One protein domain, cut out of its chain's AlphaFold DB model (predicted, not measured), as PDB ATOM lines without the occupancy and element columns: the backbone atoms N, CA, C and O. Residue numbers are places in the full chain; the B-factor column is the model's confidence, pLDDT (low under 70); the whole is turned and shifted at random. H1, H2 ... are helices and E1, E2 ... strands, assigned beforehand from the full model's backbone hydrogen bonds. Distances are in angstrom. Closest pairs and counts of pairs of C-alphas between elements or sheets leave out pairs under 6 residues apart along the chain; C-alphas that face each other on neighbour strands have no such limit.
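Overview. This is residues 53 to 243 of the 243 residues of an uncharacterized protein of Gemmatimonadaceae bacterium (UniProt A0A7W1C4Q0). Two antiparallel sheets stand partly face to face as a sandwich: E1 E2 E3 E4 makes one layer, and E5 E6 E7 the other, with H2 continuing that layer past E5 to cover E2. Beside E7 lies a cluster of three helices, where H3 runs next to the strand, H4 crosses H3, and H5 meets both H3 and the E6 E7 hairpin. The printed part has 191 residues, with five named helices and seven named strands in the order E1 E2 E3 E4 H1 H2 H3 H4 H5 E5 E6 E7; the class is mixed, helices and strands. It is compact, with a radius of gyration of the C-alphas of 16.7 A, and spans 47 by 39 by 34 A.

Arrangement. Begin with the strongly twisted sheet of E1, residues 53 to 61, E2, 71 to 78, E3, 86 to 92, and E4, 98 to 105. It is a meander, each strand the antiparallel neighbour of the one before; look for N 57 and O 75 at 3.0 A, N 74 and O 90 at 2.8 A, and N 89 and O 102 at 2.9 A. E5, 214 to 220, E6, 223 to 230, and E7, 235 to 242, form a second meander, with N 217 and O 225 at 3.0 A and N 226 and O 240 at 3.0 A. The facing parts of this sandwich, two sheets face to face, are 10.0 A apart centre to centre. H2, residues 121 to 135, is on the first sheet, over E2 at a height of 9.0 A, and makes two layers with it; the closest C-alphas of E2 and H2 are those of Ala 75 and Val 132, 7.4 A. H1, residues 106 to 110, only grazes both sheets and touches H2, Ala 106 to Thr 128 at 6.1 A between C-alphas. H3, residues 155 to 173, is on the second sheet over none of its strands; its closest C-alphas with E7 are Asp 157 and Ala 240, 4.2 A. H4, residues 186 to 196, touches residues 162 to 170 of H3, closest C-alphas Ala 166 and Ala 194 at 4.9 A, only just about perpendicular at 71 degrees. H5, residues 199 to 209, touches H3 at C-alphas Ile 161 and Ile 202, 6.6 A, and stands only just at the second sheet's level, 3.7 A. Each O i to N i+4 pair is within hydrogen-bond range in H2, H3 and H5, against 5 of 7 in H4 and 0 of 1 in H1, which has 2 of 2 O i to N i+3 pairs.

Along the chain. Find C-alpha 53 at (76.247, 42.215, 85.872); from there E1 runs 23.4 A. E2 is 22.3 A long, H2 20.9 A, and H3 26.3 A from C-alpha 155 at (89.692, 7.882, 79.297). E7 runs 20.9 A to C-alpha 242 at (91.354, 18.191, 80.596).

Size, cuts and confidence. The C-alphas farthest apart are those of Glu 68 and Ala 115, 48.4 A. The printed part has no cut; the links H2 to H3 and H3 to H4 are long. Look for pLDDT under 70 at residues 53, 67, 80 to 83, 145 to 153 and 243.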
ATOM      1  N   LEU A  53      75.441  42.567  87.039       68.19
ATOM      2  CA  LEU A  53      76.247  42.215  85.872       68.19
ATOM      3  C   LEU A  53      77.472  43.130  85.823       68.19
ATOM      4  O   LEU A  53      77.335  44.351  85.789       68.19
ATOM      5  N   ARG A  54      78.679  42.552  85.827       76.94
ATOM      6  CA  ARG A  54      79.923  43.324  85.650       76.94
ATOM      7  C   ARG A  54      80.419  43.324  84.214       76.94
ATOM      8  O   ARG A  54      81.012  44.307  83.790       76.94
ATOM      9  N   TRP A  55      80.192  42.236  83.489       82.62
ATOM     10  CA  TRP A  55      80.712  42.055  82.142       82.62
ATOM     11  C   TRP A  55      79.819  41.102  81.347       82.62
ATOM     12  O   TRP A  55      79.249  40.167  81.922       82.62
ATOM     13  N   ARG A  56      79.706  41.338  80.035       87.31
ATOM     14  CA  ARG A  56      78.985  40.484  79.085       87.31
ATOM     15  C   ARG A  56      79.620  40.553  77.700       87.31
ATOM     16  O   ARG A  56      79.965  41.642  77.248       87.31
ATOM     17  N   GLN A  57      79.684  39.412  77.023       86.12
ATOM     18  CA  GLN A  57      80.018  39.315  75.606       86.12
ATOM     19  C   GLN A  57      79.135  38.281  74.922       86.12
ATOM     20  O   GLN A  57      78.863  37.215  75.483       86.12
ATOM     21  N   ASP A  58      78.741  38.614  73.697       90.06
ATOM     22  CA  ASP A  58      77.872  37.804  72.861       90.06
ATOM     23  C   ASP A  58      78.572  37.534  71.518       90.06
ATOM     24  O   ASP A  58      79.258  38.408  70.981       90.06
ATOM     25  N   ALA A  59      78.378  36.341  70.961       87.62
ATOM     26  CA  ALA A  59      78.766  36.005  69.593       87.62
ATOM     27  C   ALA A  59      77.737  35.068  68.959       87.62
ATOM     28  O   ALA A  59      77.034  34.350  69.665       87.62
ATOM     29  N   TYR A  60      77.685  35.067  67.628       88.69
ATOM     30  CA  TYR A  60      76.839  34.166  66.850       88.69
ATOM     31  C   TYR A  60      77.715  33.228  66.027       88.69
ATOM     32  O   TYR A  60      78.620  33.688  65.314       88.69
ATOM     33  N   ARG A  61      77.482  31.923  66.163       88.38
ATOM     34  CA  ARG A  61      78.224  30.868  65.465       88.38
ATOM     35  C   ARG A  61      77.329  29.668  65.246       88.38
ATOM     36  O   ARG A  61      76.555  29.355  66.129       88.38
ATOM     37  N   GLU A  62      77.531  29.023  64.109       88.69
ATOM     38  CA  GLU A  62      76.876  27.776  63.744       88.69
ATOM     39  C   GLU A  62      77.542  26.593  64.452       88.69
ATOM     40  O   GLU A  62      78.755  26.388  64.303       88.69
ATOM     41  N   LEU A  63      76.783  25.863  65.268       86.31
ATOM     42  CA  LEU A  63      77.288  24.801  66.138       86.31
ATOM     43  C   LEU A  63      76.488  23.498  66.062       86.31
ATOM     44  O   LEU A  63      77.077  22.443  66.326       86.31
ATOM     45  N   ASP A  64      75.198  23.539  65.732       84.88
ATOM     46  CA  ASP A  64      74.357  22.349  65.590       84.88
ATOM     47  C   ASP A  64      74.352  21.752  64.175       84.88
ATOM     48  O   ASP A  64      74.002  20.577  64.004       84.88
ATOM     49  N   GLY A  65      74.890  22.496  63.205       79.94
ATOM     50  CA  GLY A  65      75.050  22.065  61.824       79.94
ATOM     51  C   GLY A  65      73.793  22.286  60.987       79.94
ATOM     52  O   GLY A  65      73.719  21.733  59.885       79.94
ATOM     53  N   ASP A  66      72.817  23.044  61.493       79.62
ATOM     54  CA  ASP A  66      71.731  23.577  60.690       79.62
ATOM     55  C   ASP A  66      72.163  24.912  60.067       79.62
ATOM     56  O   ASP A  66      72.450  25.889  60.731       79.62
ATOM     57  N   ASP A  67      72.241  24.999  58.737       66.25
ATOM     58  CA  ASP A  67      72.660  26.252  58.078       66.25
ATOM     59  C   ASP A  67      71.617  27.392  58.243       66.25
ATOM     60  O   ASP A  67      71.718  28.445  57.603       66.25
ATOM     61  N   GLU A  68      70.572  27.185  59.052       70.94
ATOM     62  CA  GLU A  68      69.412  28.060  59.165       70.94
ATOM     63  C   GLU A  68      69.514  29.023  60.358       70.94
ATOM     64  O   GLU A  68      68.954  30.123  60.273       70.94
ATOM     65  N   ASN A  69      70.202  28.670  61.456       80.69
ATOM     66  CA  ASN A  69      70.191  29.467  62.688       80.69
ATOM     67  C   ASN A  69      71.482  29.406  63.525       80.69
ATOM     68  O   ASN A  69      71.542  28.703  64.529       80.69
ATOM     69  N   ALA A  70      72.399  30.346  63.281       86.94
ATOM     70  CA  ALA A  70      73.563  30.523  64.151       86.94
ATOM     71  C   ALA A  70      73.171  30.692  65.635       86.94
ATOM     72  O   ALA A  70      72.418  31.605  66.011       86.94
ATOM     73  N   GLU A  71      73.741  29.857  66.499       91.69
ATOM     74  CA  GLU A  71      73.543  29.925  67.935       91.69
ATOM     75  C   GLU A  71      74.183  31.160  68.552       91.69
ATOM     76  O   GLU A  71      75.275  31.605  68.188       91.69
ATOM     77  N   ARG A  72      73.508  31.692  69.572       92.88
ATOM     78  CA  ARG A  72      73.994  32.798  70.388       92.88
ATOM     79  C   ARG A  72      74.791  32.261  71.568       92.88
ATOM     80  O   ARG A  72      74.229  31.702  72.513       92.88
ATOM     81  N   LEU A  73      76.094  32.498  71.549       92.06
ATOM     82  CA  LEU A  73      76.983  32.297  72.682       92.06
ATOM     83  C   LEU A  73      76.972  33.556  73.541       92.06
ATOM     84  O   LEU A  73      77.170  34.654  73.030       92.06
ATOM     85  N   VAL A  74      76.760  33.397  74.843       92.44
ATOM     86  CA  VAL A  74      76.722  34.493  75.812       92.44
ATOM     87  C   VAL A  74      77.607  34.124  76.990       92.44
ATOM     88  O   VAL A  74      77.370  33.118  77.653       92.44
ATOM     89  N   ALA A  75      78.596  34.954  77.296       91.94
ATOM     90  CA  ALA A  75      79.346  34.846  78.537       91.94
ATOM     91  C   ALA A  75      79.070  36.070  79.401       91.94
ATOM     92  O   ALA A  75      79.065  37.203  78.923       91.94
ATOM     93  N   THR A  76      78.841  35.839  80.687       91.12
ATOM     94  CA  THR A  76      78.565  36.884  81.672       91.12
ATOM     95  C   THR A  76      79.412  36.676  82.911       91.12
ATOM     96  O   THR A  76      79.714  35.545  83.288       91.12
ATOM     97  N   VAL A  77      79.781  37.779  83.556       88.00
ATOM     98  CA  VAL A  77      80.462  37.760  84.851       88.00
ATOM     99  C   VAL A  77      79.601  38.500  85.862       88.00
ATOM    100  O   VAL A  77      79.267  39.678  85.680       88.00
ATOM    101  N   GLY A  78      79.228  37.787  86.923       83.00
ATOM    102  CA  GLY A  78      78.427  38.325  88.014       83.00
ATOM    103  C   GLY A  78      79.191  39.328  88.882       83.00
ATOM    104  O   GLY A  78      80.418  39.321  88.987       83.00
ATOM    105  N   LYS A  79      78.451  40.205  89.546       71.19
ATOM    106  CA  LYS A  79      78.934  41.130  90.560       71.19
ATOM    107  C   LYS A  79      78.884  40.413  91.900       71.19
ATOM    108  O   LYS A  79      77.823  40.028  92.364       71.19
ATOM    109  N   GLY A  80      80.033  40.291  92.541       68.00
ATOM    110  CA  GLY A  80      80.124  39.771  93.896       68.00
ATOM    111  C   GLY A  80      81.498  40.055  94.495       68.00
ATOM    112  O   GLY A  80      82.391  40.510  93.764       68.00
ATOM    113  N   PRO A  81      81.681  39.841  95.810       67.06
ATOM    114  CA  PRO A  81      83.008  39.654  96.384       67.06
ATOM    115  C   PRO A  81      83.764  38.537  95.648       67.06
ATOM    116  O   PRO A  81      83.172  37.712  94.955       67.06
ATOM    117  N   LEU A  82      85.090  38.559  95.750       65.69
ATOM    118  CA  LEU A  82      86.008  37.786  94.911       65.69
ATOM    119  C   LEU A  82      85.715  36.276  94.848       65.69
ATOM    120  O   LEU A  82      85.842  35.667  93.791       65.69
ATOM    121  N   ASP A  83      85.309  35.696  95.969       63.91
ATOM    122  CA  ASP A  83      84.937  34.291  96.152       63.91
ATOM    123  C   ASP A  83      83.554  33.934  95.580       63.91
ATOM    124  O   ASP A  83      83.253  32.762  95.371       63.91
ATOM    125  N   SER A  84      82.734  34.939  95.277       73.12
ATOM    126  CA  SER A  84      81.375  34.794  94.735       73.12
ATOM    127  C   SER A  84      81.222  35.297  93.294       73.12
ATOM    128  O   SER A  84      80.139  35.215  92.719       73.12
ATOM    129  N   MET A  85      82.288  35.847  92.699       86.25
ATOM    130  CA  MET A  85      82.268  36.228  91.291       86.25
ATOM    131  C   MET A  85      82.219  34.956  90.441       86.25
ATOM    132  O   MET A  85      83.156  34.160  90.441       86.25
ATOM    133  N   THR A  86      81.129  34.781  89.701       89.00
ATOM    134  CA  THR A  86      80.896  33.615  88.844       89.00
ATOM    135  C   THR A  86      80.929  34.029  87.386       89.00
ATOM    136  O   THR A  86      80.314  35.026  86.997       89.00
ATOM    137  N   VAL A  87      81.634  33.243  86.580       91.12
ATOM    138  CA  VAL A  87      81.537  33.286  85.127       91.12
ATOM    139  C   VAL A  87      80.454  32.311  84.708       91.12
ATOM    140  O   VAL A  87      80.427  31.171  85.167       91.12
ATOM    141  N   ARG A  88      79.557  32.763  83.840       93.00
ATOM    142  CA  ARG A  88      78.510  31.950  83.233       93.00
ATOM    143  C   ARG A  88      78.668  32.007  81.728       93.00
ATOM    144  O   ARG A  88      78.582  33.089  81.159       93.00
ATOM    145  N   LEU A  89      78.821  30.846  81.112       94.00
ATOM    146  CA  LEU A  89      78.744  30.650  79.671       94.00
ATOM    147  C   LEU A  89      77.411  29.987  79.331       94.00
ATOM    148  O   LEU A  89      77.046  28.989  79.950       94.00
ATOM    149  N   GLU A  90      76.715  30.513  78.334       94.94
ATOM    150  CA  GLU A  90      75.485  29.962  77.779       94.94
ATOM    151  C   GLU A  90      75.589  29.864  76.257       94.94
ATOM    152  O   GLU A  90      76.152  30.745  75.610       94.94
ATOM    153  N   ILE A  91      75.001  28.812  75.693       93.75
ATOM    154  CA  ILE A  91      74.758  28.690  74.253       93.75
ATOM    155  C   ILE A  91      73.261  28.535  74.061       93.75
ATOM    156  O   ILE A  91      72.628  27.708  74.728       93.75
ATOM    157  N   ARG A  92      72.693  29.365  73.194       93.50
ATOM    158  CA  ARG A  92      71.254  29.473  72.988       93.50
ATOM    159  C   ARG A  92      70.910  29.414  71.507       93.50
ATOM    160  O   ARG A  92      71.666  29.916  70.688       93.50
ATOM    161  N   THR A  93      69.743  28.875  71.180       91.44
ATOM    162  CA  THR A  93      69.184  28.945  69.824       91.44
ATOM    163  C   THR A  93      68.862  30.391  69.435       91.44
ATOM    164  O   THR A  93      68.756  31.273  70.297       91.44
ATOM    165  N   SER A  94      68.596  30.631  68.147       85.38
ATOM    166  CA  SER A  94      68.118  31.929  67.638       85.38
ATOM    167  C   SER A  94      66.822  32.418  68.309       85.38
ATOM    168  O   SER A  94      66.578  33.620  68.398       85.38
ATOM    169  N   LYS A  95      66.012  31.495  68.851       86.69
ATOM    170  CA  LYS A  95      64.772  31.763  69.606       86.69
ATOM    171  C   LYS A  95      64.973  31.775  71.125       86.69
ATOM    172  O   LYS A  95      64.013  31.616  71.876       86.69
ATOM    173  N   ASP A  96      66.212  31.940  71.583       85.25
ATOM    174  CA  ASP A  96      66.584  32.028  72.998       85.25
ATOM    175  C   ASP A  96      66.395  30.736  73.826       85.25
ATOM    176  O   ASP A  96      66.422  30.758  75.061       85.25
ATOM    177  N   GLY A  97      66.271  29.579  73.165       89.44
ATOM    178  CA  GLY A  97      66.248  28.268  73.817       89.44
ATOM    179  C   GLY A  97      67.638  27.860  74.308       89.44
ATOM    180  O   GLY A  97      68.593  27.895  73.547       89.44
ATOM    181  N   LEU A  98      67.780  27.463  75.574       90.69
ATOM    182  CA  LEU A  98      69.085  27.142  76.165       90.69
ATOM    183  C   LEU A  98      69.578  25.739  75.763       90.69
ATOM    184  O   LEU A  98      68.990  24.735  76.176       90.69
ATOM    185  N   LEU A  99      70.690  25.683  75.028       93.06
ATOM    186  CA  LEU A  99      71.343  24.450  74.567       93.06
ATOM    187  C   LEU A  99      72.491  24.006  75.475       93.06
ATOM    188  O   LEU A  99      72.768  22.815  75.588       93.06
ATOM    189  N   TYR A 100      73.156  24.952  76.139       94.38
ATOM    190  CA  TYR A 100      74.256  24.679  77.059       94.38
ATOM    191  C   TYR A 100      74.355  25.756  78.126       94.38
ATOM    192  O   TYR A 100      74.135  26.932  77.829       94.38
ATOM    193  N   ARG A 101      74.761  25.378  79.339       93.62
ATOM    194  CA  ARG A 101      75.221  26.334  80.345       93.62
ATOM    195  C   ARG A 101      76.295  25.723  81.230       93.62
ATOM    196  O   ARG A 101      76.157  24.598  81.704       93.62
ATOM    197  N   HIS A 102      77.324  26.511  81.502       91.62
ATOM    198  CA  HIS A 102      78.364  26.178  82.462       91.62
ATOM    199  C   HIS A 102      78.671  27.389  83.341       91.62
ATOM    200  O   HIS A 102      78.720  28.520  82.854       91.62
ATOM    201  N   GLU A 103      78.850  27.148  84.637       90.88
ATOM    202  CA  GLU A 103      79.180  28.171  85.624       90.88
ATOM    203  C   GLU A 103      80.390  27.743  86.437       90.88
ATOM    204  O   GLU A 103      80.448  26.610  86.905       90.88
ATOM    205  N   TRP A 104      81.331  28.661  86.628       90.00
ATOM    206  CA  TRP A 104      82.538  28.422  87.413       90.00
ATOM    207  C   TRP A 104      82.976  29.702  88.131       90.00
ATOM    208  O   TRP A 104      82.628  30.813  87.710       90.00
ATOM    209  N   PRO A 105      83.716  29.594  89.245       89.38
ATOM    210  CA  PRO A 105      84.171  30.768  89.971       89.38
ATOM    211  C   PRO A 105      85.299  31.478  89.205       89.38
ATOM    212  O   PRO A 105      86.259  30.857  88.758       89.38
ATOM    213  N   ALA A 106      85.232  32.804  89.109       89.56
ATOM    214  CA  ALA A 106      86.218  33.633  88.409       89.56
ATOM    215  C   ALA A 106      87.636  33.512  88.999       89.56
ATOM    216  O   ALA A 106      88.634  33.653  88.289       89.56
ATOM    217  N   VAL A 107      87.739  33.188  90.294       88.62
ATOM    218  CA  VAL A 107      89.021  32.923  90.965       88.62
ATOM    219  C   VAL A 107      89.780  31.742  90.344       88.62
ATOM    220  O   VAL A 107      90.999  31.673  90.490       88.62
ATOM    221  N   ALA A 108      89.111  30.854  89.596       89.00
ATOM    222  CA  ALA A 108      89.760  29.753  88.887       89.00
ATOM    223  C   ALA A 108      90.847  30.250  87.914       89.00
ATOM    224  O   ALA A 108      91.891  29.611  87.770       89.00
ATOM    225  N   TYR A 109      90.691  31.438  87.321       89.88
ATOM    226  CA  TYR A 109      91.713  32.039  86.449       89.88
ATOM    227  C   TYR A 109      92.979  32.503  87.179       89.88
ATOM    228  O   TYR A 109      93.962  32.885  86.543       89.88
ATOM    229  N   MET A 110      92.986  32.455  88.511       88.38
ATOM    230  CA  MET A 110      94.097  32.917  89.337       88.38
ATOM    231  C   MET A 110      95.019  31.794  89.810       88.38
ATOM    232  O   MET A 110      95.969  32.089  90.531       88.38
ATOM    233  N   LYS A 111      94.784  30.530  89.414       84.38
ATOM    234  CA  LYS A 111      95.553  29.358  89.891       84.38
ATOM    235  C   LYS A 111      97.073  29.545  89.799       84.38
ATOM    236  O   LYS A 111      97.786  29.179  90.727       84.38
ATOM    237  N   TYR A 112      97.555  30.170  88.724       82.06
ATOM    238  CA  TYR A 112      98.981  30.443  88.498       82.06
ATOM    239  C   TYR A 112      99.367  31.916  88.638       82.06
ATOM    240  O   TYR A 112     100.471  32.322  88.270       82.06
ATOM    241  N   ALA A 113      98.455  32.750  89.130       82.81
ATOM    242  CA  ALA A 113      98.756  34.147  89.363       82.81
ATOM    243  C   ALA A 113      99.672  34.294  90.591       82.81
ATOM    244  O   ALA A 113      99.765  33.418  91.451       82.81
ATOM    245  N   ARG A 114     100.369  35.432  90.686       83.12
ATOM    246  CA  ARG A 114     101.284  35.721  91.801       83.12
ATOM    247  C   ARG A 114     100.579  35.523  93.148       83.12
ATOM    248  O   ARG A 114      99.434  35.949  93.307       83.12
ATOM    249  N   ALA A 115     101.274  34.952  94.132       76.56
ATOM    250  CA  ALA A 115     100.746  34.779  95.484       76.56
ATOM    251  C   ALA A 115     100.091  36.075  96.010       76.56
ATOM    252  O   ALA A 115     100.670  37.158  95.916       76.56
ATOM    253  N   GLY A 116      98.863  35.961  96.519       76.50
ATOM    254  CA  GLY A 116      98.063  37.086  97.018       76.50
ATOM    255  C   GLY A 116      97.221  37.823  95.967       76.50
ATOM    256  O   GLY A 116      96.275  38.504  96.348       76.50
ATOM    257  N   SER A 117      97.471  37.649  94.665       78.25
ATOM    258  CA  SER A 117      96.660  38.288  93.608       78.25
ATOM    259  C   SER A 117      95.217  37.780  93.568       78.25
ATOM    260  O   SER A 117      94.303  38.546  93.288       78.25
ATOM    261  N   ALA A 118      94.991  36.525  93.961       75.19
ATOM    262  CA  ALA A 118      93.660  35.965  94.172       75.19
ATOM    263  C   ALA A 118      92.909  36.596  95.362       75.19
ATOM    264  O   ALA A 118      91.832  36.134  95.690       75.19
ATOM    265  N   ARG A 119      93.454  37.610  96.048       79.00
ATOM    266  CA  ARG A 119      92.733  38.422  97.047       79.00
ATOM    267  C   ARG A 119      92.401  39.827  96.535       79.00
ATOM    268  O   ARG A 119      91.657  40.547  97.191       79.00
ATOM    269  N   ASP A 120      92.930  40.212  95.375       82.06
ATOM    270  CA  ASP A 120      92.667  41.496  94.729       82.06
ATOM    271  C   ASP A 120      91.542  41.335  93.695       82.06
ATOM    272  O   ASP A 120      91.744  40.802  92.603       82.06
ATOM    273  N   SER A 121      90.346  41.832  94.023       79.00
ATOM    274  CA  SER A 121      89.179  41.786  93.130       79.00
ATOM    275  C   SER A 121      89.421  42.451  91.776       79.00
ATOM    276  O   SER A 121      88.861  42.000  90.779       79.00
ATOM    277  N   ALA A 122      90.263  43.486  91.707       82.88
ATOM    278  CA  ALA A 122      90.592  44.130  90.442       82.88
ATOM    279  C   ALA A 122      91.526  43.250  89.597       82.88
ATOM    280  O   ALA A 122      91.378  43.197  88.376       82.88
ATOM    281  N   ALA A 123      92.462  42.530  90.224       84.62
ATOM    282  CA  ALA A 123      93.295  41.550  89.530       84.62
ATOM    283  C   ALA A 123      92.470  40.373  88.994       84.62
ATOM    284  O   ALA A 123      92.652  40.000  87.835       84.62
ATOM    285  N   VAL A 124      91.537  39.840  89.793       85.88
ATOM    286  CA  VAL A 124      90.630  38.762  89.360       85.88
ATOM    287  C   VAL A 124      89.762  39.203  88.197       85.88
ATOM    288  O   VAL A 124      89.666  38.479  87.210       85.88
ATOM    289  N   LEU A 125      89.182  40.403  88.265       84.12
ATOM    290  CA  LEU A 125      88.352  40.916  87.181       84.12
ATOM    291  C   LEU A 125      89.154  41.063  85.882       84.12
ATOM    292  O   LEU A 125      88.747  40.512  84.867       84.12
ATOM    293  N   ARG A 126      90.337  41.694  85.919       86.50
ATOM    294  CA  ARG A 126      91.199  41.831  84.727       86.50
ATOM    295  C   ARG A 126      91.624  40.481  84.150       86.50
ATOM    296  O   ARG A 126      91.729  40.333  82.935       86.50
ATOM    297  N   ALA A 127      91.924  39.503  85.007       88.06
ATOM    298  CA  ALA A 127      92.240  38.151  84.558       88.06
ATOM    299  C   ALA A 127      91.029  37.493  83.888       88.06
ATOM    300  O   ALA A 127      91.167  36.950  82.799       88.06
ATOM    301  N   THR A 128      89.855  37.620  84.501       89.00
ATOM    302  CA  THR A 128      88.593  37.084  83.987       89.00
ATOM    303  C   THR A 128      88.242  37.696  82.639       89.00
ATOM    304  O   THR A 128      88.037  36.959  81.687       89.00
ATOM    305  N   GLU A 129      88.248  39.023  82.507       86.88
ATOM    306  CA  GLU A 129      87.961  39.708  81.239       86.88
ATOM    307  C   GLU A 129      88.907  39.254  80.122       86.88
ATOM    308  O   GLU A 129      88.472  38.983  79.005       86.88
ATOM    309  N   ARG A 130      90.202  39.104  80.431       88.06
ATOM    310  CA  ARG A 130      91.191  38.612  79.468       88.06
ATOM    311  C   ARG A 130      90.920  37.168  79.048       88.06
ATOM    312  O   ARG A 130      91.009  36.876  77.861       88.06
ATOM    313  N   GLU A 131      90.664  36.259  79.988       88.94
ATOM    314  CA  GLU A 131      90.444  34.846  79.656       88.94
ATOM    315  C   GLU A 131      89.093  34.627  78.968       88.94
ATOM    316  O   GLU A 131      89.035  33.931  77.958       88.94
ATOM    317  N   VAL A 132      88.028  35.284  79.430       87.06
ATOM    318  CA  VAL A 132      86.711  35.189  78.793       87.06
ATOM    319  C   VAL A 132      86.725  35.841  77.406       87.06
ATOM    320  O   VAL A 132      86.132  35.297  76.484       87.06
ATOM    321  N   GLY A 133      87.493  36.912  77.182       84.75
ATOM    322  CA  GLY A 133      87.691  37.457  75.833       84.75
ATOM    323  C   GLY A 133      88.290  36.446  74.841       84.75
ATOM    324  O   GLY A 133      87.948  36.466  73.661       84.75
ATOM    325  N   LYS A 134      89.132  35.509  75.307       86.56
ATOM    326  CA  LYS A 134      89.694  34.438  74.459       86.56
ATOM    327  C   LYS A 134      88.677  33.351  74.116       86.56
ATOM    328  O   LYS A 134      88.843  32.694  73.095       86.56
ATOM    329  N   ILE A 135      87.640  33.170  74.937       86.88
ATOM    330  CA  ILE A 135      86.562  32.198  74.692       86.88
ATOM    331  C   ILE A 135      85.831  32.512  73.376       86.88
ATOM    332  O   ILE A 135      85.340  31.604  72.720       86.88
ATOM    333  N   PHE A 136      85.809  33.778  72.954       84.19
ATOM    334  CA  PHE A 136      85.157  34.216  71.716       84.19
ATOM    335  C   PHE A 136      86.109  34.397  70.531       84.19
ATOM    336  O   PHE A 136      85.679  34.851  69.473       84.19
ATOM    337  N   ALA A 137      87.395  34.073  70.684       85.19
ATOM    338  CA  ALA A 137      88.322  34.097  69.560       85.19
ATOM    339  C   ALA A 137      87.968  32.989  68.556       85.19
ATOM    340  O   ALA A 137      87.536  31.908  68.954       85.19
ATOM    341  N   ASP A 138      88.226  33.206  67.263       79.12
ATOM    342  CA  ASP A 138      87.934  32.204  66.226       79.12
ATOM    343  C   ASP A 138      88.627  30.854  66.486       79.12
ATOM    344  O   ASP A 138      88.105  29.807  66.127       79.12
ATOM    345  N   SER A 139      89.759  30.854  67.199       82.00
ATOM    346  CA  SER A 139      90.480  29.641  67.608       82.00
ATOM    347  C   SER A 139      89.749  28.770  68.643       82.00
ATOM    348  O   SER A 139      90.117  27.601  68.824       82.00
ATOM    349  N   ALA A 140      88.735  29.312  69.326       85.62
ATOM    350  CA  ALA A 140      87.858  28.567  70.228       85.62
ATOM    351  C   ALA A 140      86.869  27.675  69.460       85.62
ATOM    352  O   ALA A 140      86.424  26.654  69.987       85.62
ATOM    353  N   PHE A 141      86.573  28.018  68.204       87.62
ATOM    354  CA  PHE A 141      85.685  27.266  67.325       87.62
ATOM    355  C   PHE A 141      86.520  26.340  66.456       87.62
ATOM    356  O   PHE A 141      87.296  26.774  65.604       87.62
ATOM    357  N   ILE A 142      86.395  25.043  66.702       86.25
ATOM    358  CA  ILE A 142      87.156  24.036  65.976       86.25
ATOM    359  C   ILE A 142      86.241  23.284  65.013       86.25
ATOM    360  O   ILE A 142      85.118  22.929  65.378       86.25
ATOM    361  N   PRO A 143      86.712  22.987  63.789       81.81
ATOM    362  CA  PRO A 143      85.998  22.058  62.931       81.81
ATOM    363  C   PRO A 143      85.949  20.691  63.623       81.81
ATOM    364  O   PRO A 143      86.927  20.290  64.261       81.81
ATOM    365  N   GLY A 144      84.854  19.942  63.467       72.62
ATOM    366  CA  GLY A 144      84.693  18.636  64.126       72.62
ATOM    367  C   GLY A 144      85.842  17.665  63.853       72.62
ATOM    368  O   GLY A 144      86.299  16.945  64.739       72.62
ATOM    369  N   SER A 145      86.434  17.744  62.658       68.19
ATOM    370  CA  SER A 145      87.608  16.953  62.272       68.19
ATOM    371  C   SER A 145      88.848  17.165  63.157       68.19
ATOM    372  O   SER A 145      89.711  16.273  63.178       68.19
ATOM    373  N   ALA A 146      88.924  18.305  63.857       67.25
ATOM    374  CA  ALA A 146      89.970  18.712  64.796       67.25
ATOM    375  C   ALA A 146      89.576  18.533  66.276       67.25
ATOM    376  O   ALA A 146      90.419  18.732  67.154       67.25
ATOM    377  N   ALA A 147      88.333  18.136  66.573       65.88
ATOM    378  CA  ALA A 147      87.944  17.718  67.915       65.88
ATOM    379  C   ALA A 147      88.610  16.370  68.279       65.88
ATOM    380  O   ALA A 147      88.927  15.579  67.380       65.88
ATOM    381  N   PRO A 148      88.836  16.072  69.576       65.31
ATOM    382  CA  PRO A 148      89.442  14.809  70.000       65.31
ATOM    383  C   PRO A 148      88.687  13.598  69.427       65.31
ATOM    384  O   PRO A 148      87.532  13.342  69.777       65.31
ATOM    385  N   ARG A 149      89.330  12.864  68.509       59.31
ATOM    386  CA  ARG A 149      88.750  11.703  67.808       59.31
ATOM    387  C   ARG A 149      88.722  10.482  68.714       59.31
ATOM    388  O   ARG A 149      89.625  10.330  69.516       59.31
ATOM    389  N   TYR A 150      87.789   9.550  68.507       49.75
ATOM    390  CA  TYR A 150      87.683   8.311  69.304       49.75
ATOM    391  C   TYR A 150      89.014   7.547  69.462       49.75
ATOM    392  O   TYR A 150      89.331   7.101  70.554       49.75
ATOM    393  N   SER A 151      89.840   7.457  68.410       46.59
ATOM    394  CA  SER A 151      91.155   6.789  68.456       46.59
ATOM    395  C   SER A 151      92.244   7.552  69.230       46.59
ATOM    396  O   SER A 151      93.337   7.026  69.405       46.59
ATOM    397  N   GLY A 152      91.975   8.793  69.636       53.34
ATOM    398  CA  GLY A 152      92.842   9.638  70.462       53.34
ATOM    399  C   GLY A 152      92.109  10.264  71.650       53.34
ATOM    400  O   GLY A 152      92.657  11.167  72.273       53.34
ATOM    401  N   LYS A 153      90.879   9.812  71.941       65.06
ATOM    402  CA  LYS A 153      90.148  10.202  73.141       65.06
ATOM    403  C   LYS A 153      90.792   9.484  74.309       65.06
ATOM    404  O   LYS A 153      90.957   8.264  74.292       65.06
ATOM    405  N   THR A 154      91.171  10.260  75.303       73.06
ATOM    406  CA  THR A 154      91.637   9.732  76.577       73.06
ATOM    407  C   THR A 154      90.457   9.133  77.342       73.06
ATOM    408  O   THR A 154      89.294   9.414  77.039       73.06
ATOM    409  N   GLU A 155      90.733   8.315  78.356       80.44
ATOM    410  CA  GLU A 155      89.692   7.882  79.297       80.44
ATOM    411  C   GLU A 155      88.967   9.095  79.908       80.44
ATOM    412  O   GLU A 155      87.743   9.094  79.994       80.44
ATOM    413  N   ALA A 156      89.695  10.187  80.167       78.88
ATOM    414  CA  ALA A 156      89.130  11.450  80.638       78.88
ATOM    415  C   ALA A 156      88.102  12.067  79.666       78.88
ATOM    416  O   ALA A 156      87.093  12.615  80.106       78.88
ATOM    417  N   ASP A 157      88.292  11.940  78.348       84.44
ATOM    418  CA  ASP A 157      87.324  12.449  77.364       84.44
ATOM    419  C   ASP A 157      86.029  11.632  77.350       84.44
ATOM    420  O   ASP A 157      84.933  12.177  77.197       84.44
ATOM    421  N   LEU A 158      86.146  10.310  77.499       88.25
ATOM    422  CA  LEU A 158      84.984   9.428  77.604       88.25
ATOM    423  C   LEU A 158      84.249   9.651  78.926       88.25
ATOM    424  O   LEU A 158      83.017   9.636  78.956       88.25
ATOM    425  N   ASP A 159      84.996   9.903  79.996       90.19
ATOM    426  CA  ASP A 159      84.461  10.260  81.301       90.19
ATOM    427  C   ASP A 159      83.733  11.603  81.252       90.19
ATOM    428  O   ASP A 159      82.650  11.710  81.819       90.19
ATOM    429  N   ALA A 160      84.238  12.594  80.511       91.25
ATOM    430  CA  ALA A 160      83.553  13.873  80.327       91.25
ATOM    431  C   ALA A 160      82.141  13.688  79.742       91.25
ATOM    432  O   ALA A 160      81.180  14.235  80.284       91.25
ATOM    433  N   ILE A 161      82.004  12.855  78.702       94.06
ATOM    434  CA  ILE A 161      80.698  12.515  78.109       94.06
ATOM    435  C   ILE A 161      79.831  11.780  79.131       94.06
ATOM    436  O   ILE A 161      78.663  12.116  79.323       94.06
ATOM    437  N   ARG A 162      80.404  10.775  79.802       95.44
ATOM    438  CA  ARG A 162      79.695   9.956  80.789       95.44
ATOM    439  C   ARG A 162      79.115  10.808  81.914       95.44
ATOM    440  O   ARG A 162      77.943  10.656  82.245       95.44
ATOM    441  N   TYR A 163      79.919  11.704  82.479       94.62
ATOM    442  CA  TYR A 163      79.516  12.584  83.570       94.62
ATOM    443  C   TYR A 163      78.508  13.637  83.134       94.62
ATOM    444  O   TYR A 163      77.574  13.916  83.877       94.62
ATOM    445  N   ASP A 164      78.655  14.193  81.935       95.19
ATOM    446  CA  ASP A 164      77.707  15.166  81.403       95.19
ATOM    447  C   ASP A 164      76.318  14.544  81.163       95.19
ATOM    448  O   ASP A 164      75.298  15.112  81.562       95.19
ATOM    449  N   VAL A 165      76.267  13.330  80.605       96.19
ATOM    450  CA  VAL A 165      75.019  12.561  80.462       96.19
ATOM    451  C   VAL A 165      74.435  12.202  81.831       96.19
ATOM    452  O   VAL A 165      73.248  12.428  82.068       96.19
ATOM    453  N   ALA A 166      75.259  11.701  82.752       96.56
ATOM    454  CA  ALA A 166      74.829  11.323  84.097       96.56
ATOM    455  C   ALA A 166      74.283  12.506  84.906       96.56
ATOM    456  O   ALA A 166      73.272  12.370  85.594       96.56
ATOM    457  N   GLU A 167      74.911  13.679  84.807       95.44
ATOM    458  CA  GLU A 167      74.427  14.909  85.434       95.44
ATOM    459  C   GLU A 167      73.033  15.271  84.901       95.44
ATOM    460  O   GLU A 167      72.132  15.613  85.674       95.44
ATOM    461  N   GLN A 168      72.825  15.161  83.587       94.50
ATOM    462  CA  GLN A 168      71.532  15.447  82.976       94.50
ATOM    463  C   GLN A 168      70.454  14.438  83.408       94.50
ATOM    464  O   GLN A 168      69.335  14.848  83.723       94.50
ATOM    465  N   GLU A 169      70.774  13.145  83.482       94.62
ATOM    466  CA  GLU A 169      69.855  12.118  83.991       94.62
ATOM    467  C   GLU A 169      69.508  12.331  85.464       94.62
ATOM    468  O   GLU A 169      68.333  12.287  85.838       94.62
ATOM    469  N   TYR A 170      70.509  12.646  86.288       95.25
ATOM    470  CA  TYR A 170      70.310  12.999  87.687       95.25
ATOM    471  C   TYR A 170      69.327  14.167  87.813       95.25
ATOM    472  O   TYR A 170      68.319  14.056  88.516       95.25
ATOM    473  N   ARG A 171      69.555  15.259  87.071       94.19
ATOM    474  CA  ARG A 171      68.672  16.435  87.075       94.19
ATOM    475  C   ARG A 171      67.239  16.076  86.696       94.19
ATOM    476  O   ARG A 171      66.319  16.510  87.385       94.19
ATOM    477  N   VAL A 172      67.047  15.273  85.649       93.69
ATOM    478  CA  VAL A 172      65.715  14.816  85.222       93.69
ATOM    479  C   VAL A 172      65.054  13.970  86.311       93.69
ATOM    480  O   VAL A 172      63.919  14.253  86.690       93.69
ATOM    481  N   SER A 173      65.769  12.994  86.879       94.94
ATOM    482  CA  SER A 173      65.228  12.097  87.913       94.94
ATOM    483  C   SER A 173      64.809  12.833  89.192       94.94
ATOM    484  O   SER A 173      63.855  12.440  89.860       94.94
ATOM    485  N   LYS A 174      65.493  13.937  89.512       94.75
ATOM    486  CA  LYS A 174      65.220  14.787  90.676       94.75
ATOM    487  C   LYS A 174      64.315  15.979  90.355       94.75
ATOM    488  O   LYS A 174      64.104  16.823  91.222       94.75
ATOM    489  N   SER A 175      63.790  16.071  89.127       94.06
ATOM    490  CA  SER A 175      62.994  17.217  88.649       94.06
ATOM    491  C   SER A 175      63.682  18.572  88.883       94.06
ATOM    492  O   SER A 175      63.038  19.587  89.152       94.06
ATOM    493  N   LEU A 176      65.014  18.594  88.806       91.56
ATOM    494  CA  LEU A 176      65.802  19.808  88.965       91.56
ATOM    495  C   LEU A 176      65.739  20.641  87.690       91.56
ATOM    496  O   LEU A 176      65.705  20.123  86.571       91.56
ATOM    497  N   LYS A 177      65.805  21.964  87.857       86.88
ATOM    498  CA  LYS A 177      65.956  22.873  86.721       86.88
ATOM    499  C   LYS A 177      67.218  22.506  85.937       86.88
ATOM    500  O   LYS A 177      68.299  22.340  86.516       86.88
ATOM    501  N   ARG A 178      67.078  22.426  84.612       80.50
ATOM    502  CA  ARG A 178      68.204  22.229  83.695       80.50
ATOM    503  C   ARG A 178      69.225  23.351  83.932       80.50
ATOM    504  O   ARG A 178      68.849  24.522  83.937       80.50
ATOM    505  N   TRP A 179      70.477  22.977  84.204       78.38
ATOM    506  CA  TRP A 179      71.588  23.898  84.491       78.38
ATOM    507  C   TRP A 179      71.442  24.799  85.734       78.38
ATOM    508  O   TRP A 179      72.152  25.794  85.866       78.38
ATOM    509  N   GLY A 180      70.524  24.481  86.653       81.56
ATOM    510  CA  GLY A 180      70.500  25.107  87.979       81.56
ATOM    511  C   GLY A 180      71.677  24.650  88.856       81.56
ATOM    512  O   GLY A 180      72.311  23.638  88.534       81.56
ATOM    513  N   PRO A 181      71.957  25.333  89.980       82.31
ATOM    514  CA  PRO A 181      72.946  24.853  90.940       82.31
ATOM    515  C   PRO A 181      72.583  23.439  91.408       82.31
ATOM    516  O   PRO A 181      71.410  23.136  91.651       82.31
ATOM    517  N   LEU A 182      73.587  22.569  91.487       86.44
ATOM    518  CA  LEU A 182      73.409  21.223  92.015       86.44
ATOM    519  C   LEU A 182      73.285  21.277  93.549       86.44
ATOM    520  O   LEU A 182      73.976  22.077  94.185       86.44
ATOM    521  N   PRO A 183      72.426  20.441  94.160       88.94
ATOM    522  CA  PRO A 183      72.398  20.276  95.608       88.94
ATOM    523  C   PRO A 183      73.752  19.826  96.168       88.94
ATOM    524  O   PRO A 183      74.525  19.135  95.501       88.94
ATOM    525  N   VAL A 184      74.016  20.164  97.430       86.69
ATOM    526  CA  VAL A 184      75.171  19.620  98.159       86.69
ATOM    527  C   VAL A 184      75.072  18.090  98.176       86.69
ATOM    528  O   VAL A 184      74.016  17.548  98.486       86.69
ATOM    529  N   GLY A 185      76.162  17.402  97.822       87.62
ATOM    530  CA  GLY A 185      76.209  15.936  97.737       87.62
ATOM    531  C   GLY A 185      75.739  15.341  96.403       87.62
ATOM    532  O   GLY A 185      75.890  14.140  96.197       87.62
ATOM    533  N   ALA A 186      75.246  16.153  95.458       92.44
ATOM    534  CA  ALA A 186      74.797  15.658  94.152       92.44
ATOM    535  C   ALA A 186      75.898  14.925  93.368       92.44
ATOM    536  O   ALA A 186      75.591  14.012  92.611       92.44
ATOM    537  N   TYR A 187      77.169  15.291  93.561       89.75
ATOM    538  CA  TYR A 187      78.300  14.645  92.892       89.75
ATOM    539  C   TYR A 187      78.368  13.136  93.154       89.75
ATOM    540  O   TYR A 187      78.595  12.374  92.218       89.75
ATOM    541  N   ASP A 188      78.110  12.687  94.383       92.44
ATOM    542  CA  ASP A 188      78.146  11.259  94.712       92.44
ATOM    543  C   ASP A 188      77.006  10.498  94.031       92.44
ATOM    544  O   ASP A 188      77.206   9.400  93.514       92.44
ATOM    545  N   GLU A 189      75.818  11.098  93.962       94.38
ATOM    546  CA  GLU A 189      74.692  10.517  93.230       94.38
ATOM    547  C   GLU A 189      74.961  10.501  91.719       94.38
ATOM    548  O   GLU A 189      74.731   9.486  91.064       94.38
ATOM    549  N   ILE A 190      75.518  11.577  91.160       95.38
ATOM    550  CA  ILE A 190      75.915  11.647  89.748       95.38
ATOM    551  C   ILE A 190      76.962  10.570  89.429       95.38
ATOM    552  O   ILE A 190      76.857   9.926  88.388       95.38
ATOM    553  N   ASN A 191      77.913  10.296  90.328       94.06
ATOM    554  CA  ASN A 191      78.869   9.193  90.178       94.06
ATOM    555  C   ASN A 191      78.171   7.824  90.071       94.06
ATOM    556  O   ASN A 191      78.660   6.934  89.372       94.06
ATOM    557  N   VAL A 192      77.027   7.633  90.739       93.88
ATOM    558  CA  VAL A 192      76.217   6.411  90.600       93.88
ATOM    559  C   VAL A 192      75.551   6.358  89.224       93.88
ATOM    560  O   VAL A 192      75.672   5.337  88.548       93.88
ATOM    561  N   PHE A 193      74.927   7.452  88.773       94.62
ATOM    562  CA  PHE A 193      74.346   7.544  87.423       94.62
ATOM    563  C   PHE A 193      75.399   7.337  86.328       94.62
ATOM    564  O   PHE A 193      75.148   6.650  85.341       94.62
ATOM    565  N   ALA A 194      76.615   7.852  86.520       95.31
ATOM    566  CA  ALA A 194      77.712   7.684  85.575       95.31
ATOM    567  C   ALA A 194      78.005   6.203  85.307       95.31
ATOM    568  O   ALA A 194      78.229   5.824  84.161       95.31
ATOM    569  N   ARG A 195      77.911   5.337  86.324       93.31
ATOM    570  CA  ARG A 195      78.112   3.886  86.167       93.31
ATOM    571  C   ARG A 195      77.005   3.202  85.361       93.31
ATOM    572  O   ARG A 195      77.251   2.126  84.825       93.31
ATOM    573  N   SER A 196      75.811   3.791  85.279       93.94
ATOM    574  CA  SER A 196      74.704   3.270  84.465       93.94
ATOM    575  C   SER A 196      74.686   3.792  83.028       93.94
ATOM    576  O   SER A 196      73.984   3.219  82.193       93.94
ATOM    577  N   VAL A 197      75.458   4.836  82.703       95.50
ATOM    578  CA  VAL A 197      75.565   5.323  81.323       95.50
ATOM    579  C   VAL A 197      76.269   4.266  80.472       95.50
ATOM    580  O   VAL A 197      77.434   3.930  80.687       95.50
ATOM    581  N   SER A 198      75.552   3.728  79.484       95.06
ATOM    582  CA  SER A 198      76.062   2.630  78.666       95.06
ATOM    583  C   SER A 198      77.186   3.076  77.730       95.06
ATOM    584  O   SER A 198      77.142   4.150  77.122       95.06
ATOM    585  N   THR A 199      78.165   2.193  77.523       92.44
ATOM    586  CA  THR A 199      79.232   2.398  76.534       92.44
ATOM    587  C   THR A 199      78.672   2.652  75.135       92.44
ATOM    588  O   THR A 199      79.201   3.489  74.412       92.44
ATOM    589  N   ALA A 200      77.573   1.984  74.765       94.31
ATOM    590  CA  ALA A 200      76.923   2.169  73.468       94.31
ATOM    591  C   ALA A 200      76.394   3.601  73.276       94.31
ATOM    592  O   ALA A 200      76.567   4.172  72.202       94.31
ATOM    593  N   ARG A 201      75.807   4.211  74.316       95.69
ATOM    594  CA  ARG A 201      75.354   5.610  74.257       95.69
ATOM    595  C   ARG A 201      76.529   6.575  74.145       95.69
ATOM    596  O   ARG A 201      76.495   7.464  73.303       95.69
ATOM    597  N   ILE A 202      77.593   6.361  74.924       93.31
ATOM    598  CA  ILE A 202      78.822   7.167  74.819       93.31
ATOM    599  C   ILE A 202      79.382   7.080  73.394       93.31
ATOM    600  O   ILE A 202      79.692   8.100  72.790       93.31
ATOM    601  N   GLN A 203      79.465   5.877  72.822       91.31
ATOM    602  CA  GLN A 203      79.941   5.674  71.452       91.31
ATOM    603  C   GLN A 203      79.046   6.351  70.407       91.31
ATOM    604  O   GLN A 203      79.578   6.926  69.459       91.31
ATOM    605  N   ALA A 204      77.722   6.329  70.586       93.00
ATOM    606  CA  ALA A 204      76.790   7.038  69.714       93.00
ATOM    607  C   ALA A 204      77.031   8.557  69.748       93.00
ATOM    608  O   ALA A 204      77.184   9.163  68.688       93.00
ATOM    609  N   ILE A 205      77.188   9.138  70.945       93.69
ATOM    610  CA  ILE A 205      77.513  10.563  71.121       93.69
ATOM    611  C   ILE A 205      78.854  10.900  70.466       93.69
ATOM    612  O   ILE A 205      78.980  11.907  69.769       93.69
ATOM    613  N   VAL A 206      79.876  10.056  70.631       90.31
ATOM    614  CA  VAL A 206      81.164  10.279  69.958       90.31
ATOM    615  C   VAL A 206      81.021  10.217  68.436       90.31
ATOM    616  O   VAL A 206      81.674  10.985  67.731       90.31
ATOM    617  N   ALA A 207      80.197   9.309  67.913       89.38
ATOM    618  CA  ALA A 207      80.000   9.163  66.478       89.38
ATOM    619  C   ALA A 207      79.278  10.374  65.869       89.38
ATOM    620  O   ALA A 207      79.740  10.888  64.852       89.38
ATOM    621  N   GLU A 208      78.197  10.848  66.493       90.94
ATOM    622  CA  GLU A 208      77.424  11.990  65.988       90.94
ATOM    623  C   GLU A 208      78.180  13.320  66.136       90.94
ATOM    624  O   GLU A 208      78.186  14.120  65.207       90.94
ATOM    625  N   THR A 209      78.918  13.524  67.235       90.44
ATOM    626  CA  THR A 209      79.679  14.771  67.474       90.44
ATOM    627  C   THR A 209      80.961  14.869  66.645       90.44
ATOM    628  O   THR A 209      81.544  15.943  66.530       90.44
ATOM    629  N   ARG A 210      81.419  13.768  66.031       84.88
ATOM    630  CA  ARG A 210      82.706  13.693  65.318       84.88
ATOM    631  C   ARG A 210      82.863  14.726  64.204       84.88
ATOM    632  O   ARG A 210      83.977  15.177  63.954       84.88
ATOM    633  N   ASN A 211      81.786  15.022  63.486       83.38
ATOM    634  CA  ASN A 211      81.819  15.934  62.343       83.38
ATOM    635  C   ASN A 211      81.110  17.260  62.631       83.38
ATOM    636  O   ASN A 211      81.074  18.114  61.750       83.38
ATOM    637  N   MET A 212      80.593  17.438  63.848       87.94
ATOM    638  CA  MET A 212      79.952  18.680  64.254       87.94
ATOM    639  C   MET A 212      81.007  19.730  64.601       87.94
ATOM    640  O   MET A 212      82.062  19.370  65.141       87.94
ATOM    641  N   PRO A 213      80.758  21.020  64.324       90.38
ATOM    642  CA  PRO A 213      81.545  22.086  64.919       90.38
ATOM    643  C   PRO A 213      81.616  21.895  66.438       90.38
ATOM    644  O   PRO A 213      80.635  21.529  67.089       90.38
ATOM    645  N   ALA A 214      82.797  22.108  67.009       91.38
ATOM    646  CA  ALA A 214      82.985  22.012  68.444       91.38
ATOM    647  C   ALA A 214      83.515  23.329  69.000       91.38
ATOM    648  O   ALA A 214      84.207  24.101  68.330       91.38
ATOM    649  N   PHE A 215      83.188  23.572  70.258       92.62
ATOM    650  CA  PHE A 215      83.551  24.778  70.969       92.62
ATOM    651  C   PHE A 215      84.438  24.434  72.155       92.62
ATOM    652  O   PHE A 215      84.053  23.669  73.043       92.62
ATOM    653  N   ARG A 216      85.646  24.992  72.156       92.25
ATOM    654  CA  ARG A 216      86.662  24.768  73.177       92.25
ATOM    655  C   ARG A 216      86.859  26.025  74.004       92.25
ATOM    656  O   ARG A 216      87.146  27.084  73.459       92.25
ATOM    657  N   TYR A 217      86.797  25.884  75.321       92.19
ATOM    658  CA  TYR A 217      86.956  27.009  76.236       92.19
ATOM    659  C   TYR A 217      87.710  26.615  77.508       92.19
ATOM    660  O   TYR A 217      87.696  25.461  77.933       92.19
ATOM    661  N   TYR A 218      88.365  27.605  78.117       91.25
ATOM    662  CA  TYR A 218      89.105  27.469  79.370       91.25
ATOM    663  C   TYR A 218      88.284  28.040  80.533       91.25
ATOM    664  O   TYR A 218      87.944  29.228  80.536       91.25
ATOM    665  N   ALA A 219      87.977  27.206  81.525       90.94
ATOM    666  CA  ALA A 219      87.214  27.582  82.717       90.94
ATOM    667  C   ALA A 219      88.109  27.991  83.905       90.94
ATOM    668  O   ALA A 219      87.618  28.274  84.992       90.94
ATOM    669  N   GLY A 220      89.428  28.079  83.710       86.75
ATOM    670  CA  GLY A 220      90.357  28.346  84.810       86.75
ATOM    671  C   GLY A 220      90.778  27.061  85.514       86.75
ATOM    672  O   GLY A 220      90.322  25.979  85.183       86.75
ATOM    673  N   GLY A 221      91.701  27.139  86.468       78.06
ATOM    674  CA  GLY A 221      92.008  25.993  87.327       78.06
ATOM    675  C   GLY A 221      92.731  24.817  86.655       78.06
ATOM    676  O   GLY A 221      92.938  23.821  87.334       78.06
ATOM    677  N   GLU A 222      93.181  24.980  85.405       82.50
ATOM    678  CA  GLU A 222      93.615  23.936  84.441       82.50
ATOM    679  C   GLU A 222      92.476  23.322  83.611       82.50
ATOM    680  O   GLU A 222      92.727  22.684  82.595       82.50
ATOM    681  N   GLU A 223      91.226  23.623  83.950       87.31
ATOM    682  CA  GLU A 223      90.056  23.037  83.313       87.31
ATOM    683  C   GLU A 223      89.823  23.623  81.919       87.31
ATOM    684  O   GLU A 223      89.455  24.791  81.744       87.31
ATOM    685  N   THR A 224      90.014  22.787  80.904       89.81
ATOM    686  CA  THR A 224      89.624  23.085  79.524       89.81
ATOM    687  C   THR A 224      88.570  22.091  79.083       89.81
ATOM    688  O   THR A 224      88.734  20.884  79.249       89.81
ATOM    689  N   TYR A 225      87.506  22.602  78.477       91.81
ATOM    690  CA  TYR A 225      86.395  21.800  77.989       91.81
ATOM    691  C   TYR A 225      86.279  21.915  76.481       91.81
ATOM    692  O   TYR A 225      86.587  22.956  75.895       91.81
ATOM    693  N   VAL A 226      85.779  20.850  75.863       92.75
ATOM    694  CA  VAL A 226      85.291  20.872  74.486       92.75
ATOM    695  C   VAL A 226      83.858  20.374  74.496       92.75
ATOM    696  O   VAL A 226      83.578  19.309  75.049       92.75
ATOM    697  N   ILE A 227      82.959  21.135  73.886       94.44
ATOM    698  CA  ILE A 227      81.550  20.774  73.733       94.44
ATOM    699  C   ILE A 227      81.175  20.712  72.254       94.44
ATOM    700  O   ILE A 227      81.776  21.402  71.433       94.44
ATOM    701  N   ALA A 228      80.193  19.884  71.923       94.50
ATOM    702  CA  ALA A 228      79.658  19.757  70.571       94.50
ATOM    703  C   ALA A 228      78.169  19.406  70.617       94.50
ATOM    704  O   ALA A 228      77.690  18.864  71.620       94.50
ATOM    705  N   TRP A 229      77.451  19.702  69.535       94.69
ATOM    706  CA  TRP A 229      76.042  19.355  69.402       94.69
ATOM    707  C   TRP A 229      75.831  17.844  69.320       94.69
ATOM    708  O   TRP A 229      76.504  17.140  68.565       94.69
ATOM    709  N   SER A 230      74.869  17.355  70.098       94.56
ATOM    710  CA  SER A 230      74.410  15.973  70.079       94.56
ATOM    711  C   SER A 230      72.937  15.947  69.666       94.56
ATOM    712  O   SER A 230      72.076  16.327  70.468       94.56
ATOM    713  N   PRO A 231      72.618  15.487  68.439       93.25
ATOM    714  CA  PRO A 231      71.237  15.310  68.001       93.25
ATOM    715  C   PRO A 231      70.434  14.387  68.921       93.25
ATOM    716  O   PRO A 231      69.270  14.668  69.207       93.25
ATOM    717  N   SER A 232      71.050  13.308  69.414       94.06
ATOM    718  CA  SER A 232      70.375  12.356  70.300       94.06
ATOM    719  C   SER A 232      70.053  12.925  71.690       94.06
ATOM    720  O   SER A 232      69.018  12.584  72.264       94.06
ATOM    721  N   GLU A 233      70.884  13.829  72.217       94.44
ATOM    722  CA  GLU A 233      70.645  14.509  73.498       94.44
ATOM    723  C   GLU A 233      69.853  15.824  73.344       94.44
ATOM    724  O   GLU A 233      69.351  16.362  74.338       94.44
ATOM    725  N   GLY A 234      69.743  16.358  72.121       92.94
ATOM    726  CA  GLY A 234      69.064  17.620  71.807       92.94
ATOM    727  C   GLY A 234      69.682  18.834  72.509       92.94
ATOM    728  O   GLY A 234      68.959  19.728  72.963       92.94
ATOM    729  N   ARG A 235      71.006  18.819  72.702       94.06
ATOM    730  CA  ARG A 235      71.779  19.840  73.429       94.06
ATOM    731  C   ARG A 235      73.267  19.754  73.086       94.06
ATOM    732  O   ARG A 235      73.726  18.763  72.521       94.06
ATOM    733  N   MET A 236      74.042  20.744  73.531       94.75
ATOM    734  CA  MET A 236      75.500  20.601  73.541       94.75
ATOM    735  C   MET A 236      75.921  19.657  74.674       94.75
ATOM    736  O   MET A 236      75.402  19.736  75.795       94.75
ATOM    737  N   VAL A 237      76.881  18.787  74.383       94.88
ATOM    738  CA  VAL A 237      77.445  17.796  75.308       94.88
ATOM    739  C   VAL A 237      78.931  18.067  75.490       94.88
ATOM    740  O   VAL A 237      79.624  18.378  74.520       94.88
ATOM    741  N   ARG A 238      79.445  17.929  76.718       93.75
ATOM    742  CA  ARG A 238      80.894  17.933  76.980       93.75
ATOM    743  C   ARG A 238      81.512  16.663  76.400       93.75
ATOM    744  O   ARG A 238      81.245  15.566  76.873       93.75
ATOM    745  N   ILE A 239      82.340  16.821  75.371       92.06
ATOM    746  CA  ILE A 239      82.998  15.716  74.657       92.06
ATOM    747  C   ILE A 239      84.469  15.533  75.032       92.06
ATOM    748  O   ILE A 239      85.074  14.540  74.628       92.06
ATOM    749  N   ALA A 240      85.047  16.495  75.748       89.19
ATOM    750  CA  ALA A 240      86.378  16.414  76.329       89.19
ATOM    751  C   ALA A 240      86.468  17.331  77.550       89.19
ATOM    752  O   ALA A 240      85.854  18.405  77.576       89.19
ATOM    753  N   ALA A 241      87.268  16.916  78.522       84.81
ATOM    754  CA  ALA A 241      87.678  17.729  79.653       84.81
ATOM    755  C   ALA A 241      89.132  17.381  79.977       84.81
ATOM    756  O   ALA A 241      89.469  16.204  80.088       84.81
ATOM    757  N   CYS A 242      89.990  18.387  80.118       78.81
ATOM    758  CA  CYS A 242      91.354  18.191  80.596       78.81
ATOM    759  C   CYS A 242      91.663  19.117  81.770       78.81
ATOM    760  O   CYS A 242      91.101  20.211  81.867       78.81
ATOM    761  N   CYS A 243      92.572  18.646  82.617       61.62
ATOM    762  CA  CYS A 243      93.218  19.322  83.733       61.62
ATOM    763  C   CYS A 243      94.733  19.136  83.591       61.62
ATOM    764  O   CYS A 243      95.132  18.058  83.089       61.62
TER     765      CYS A 243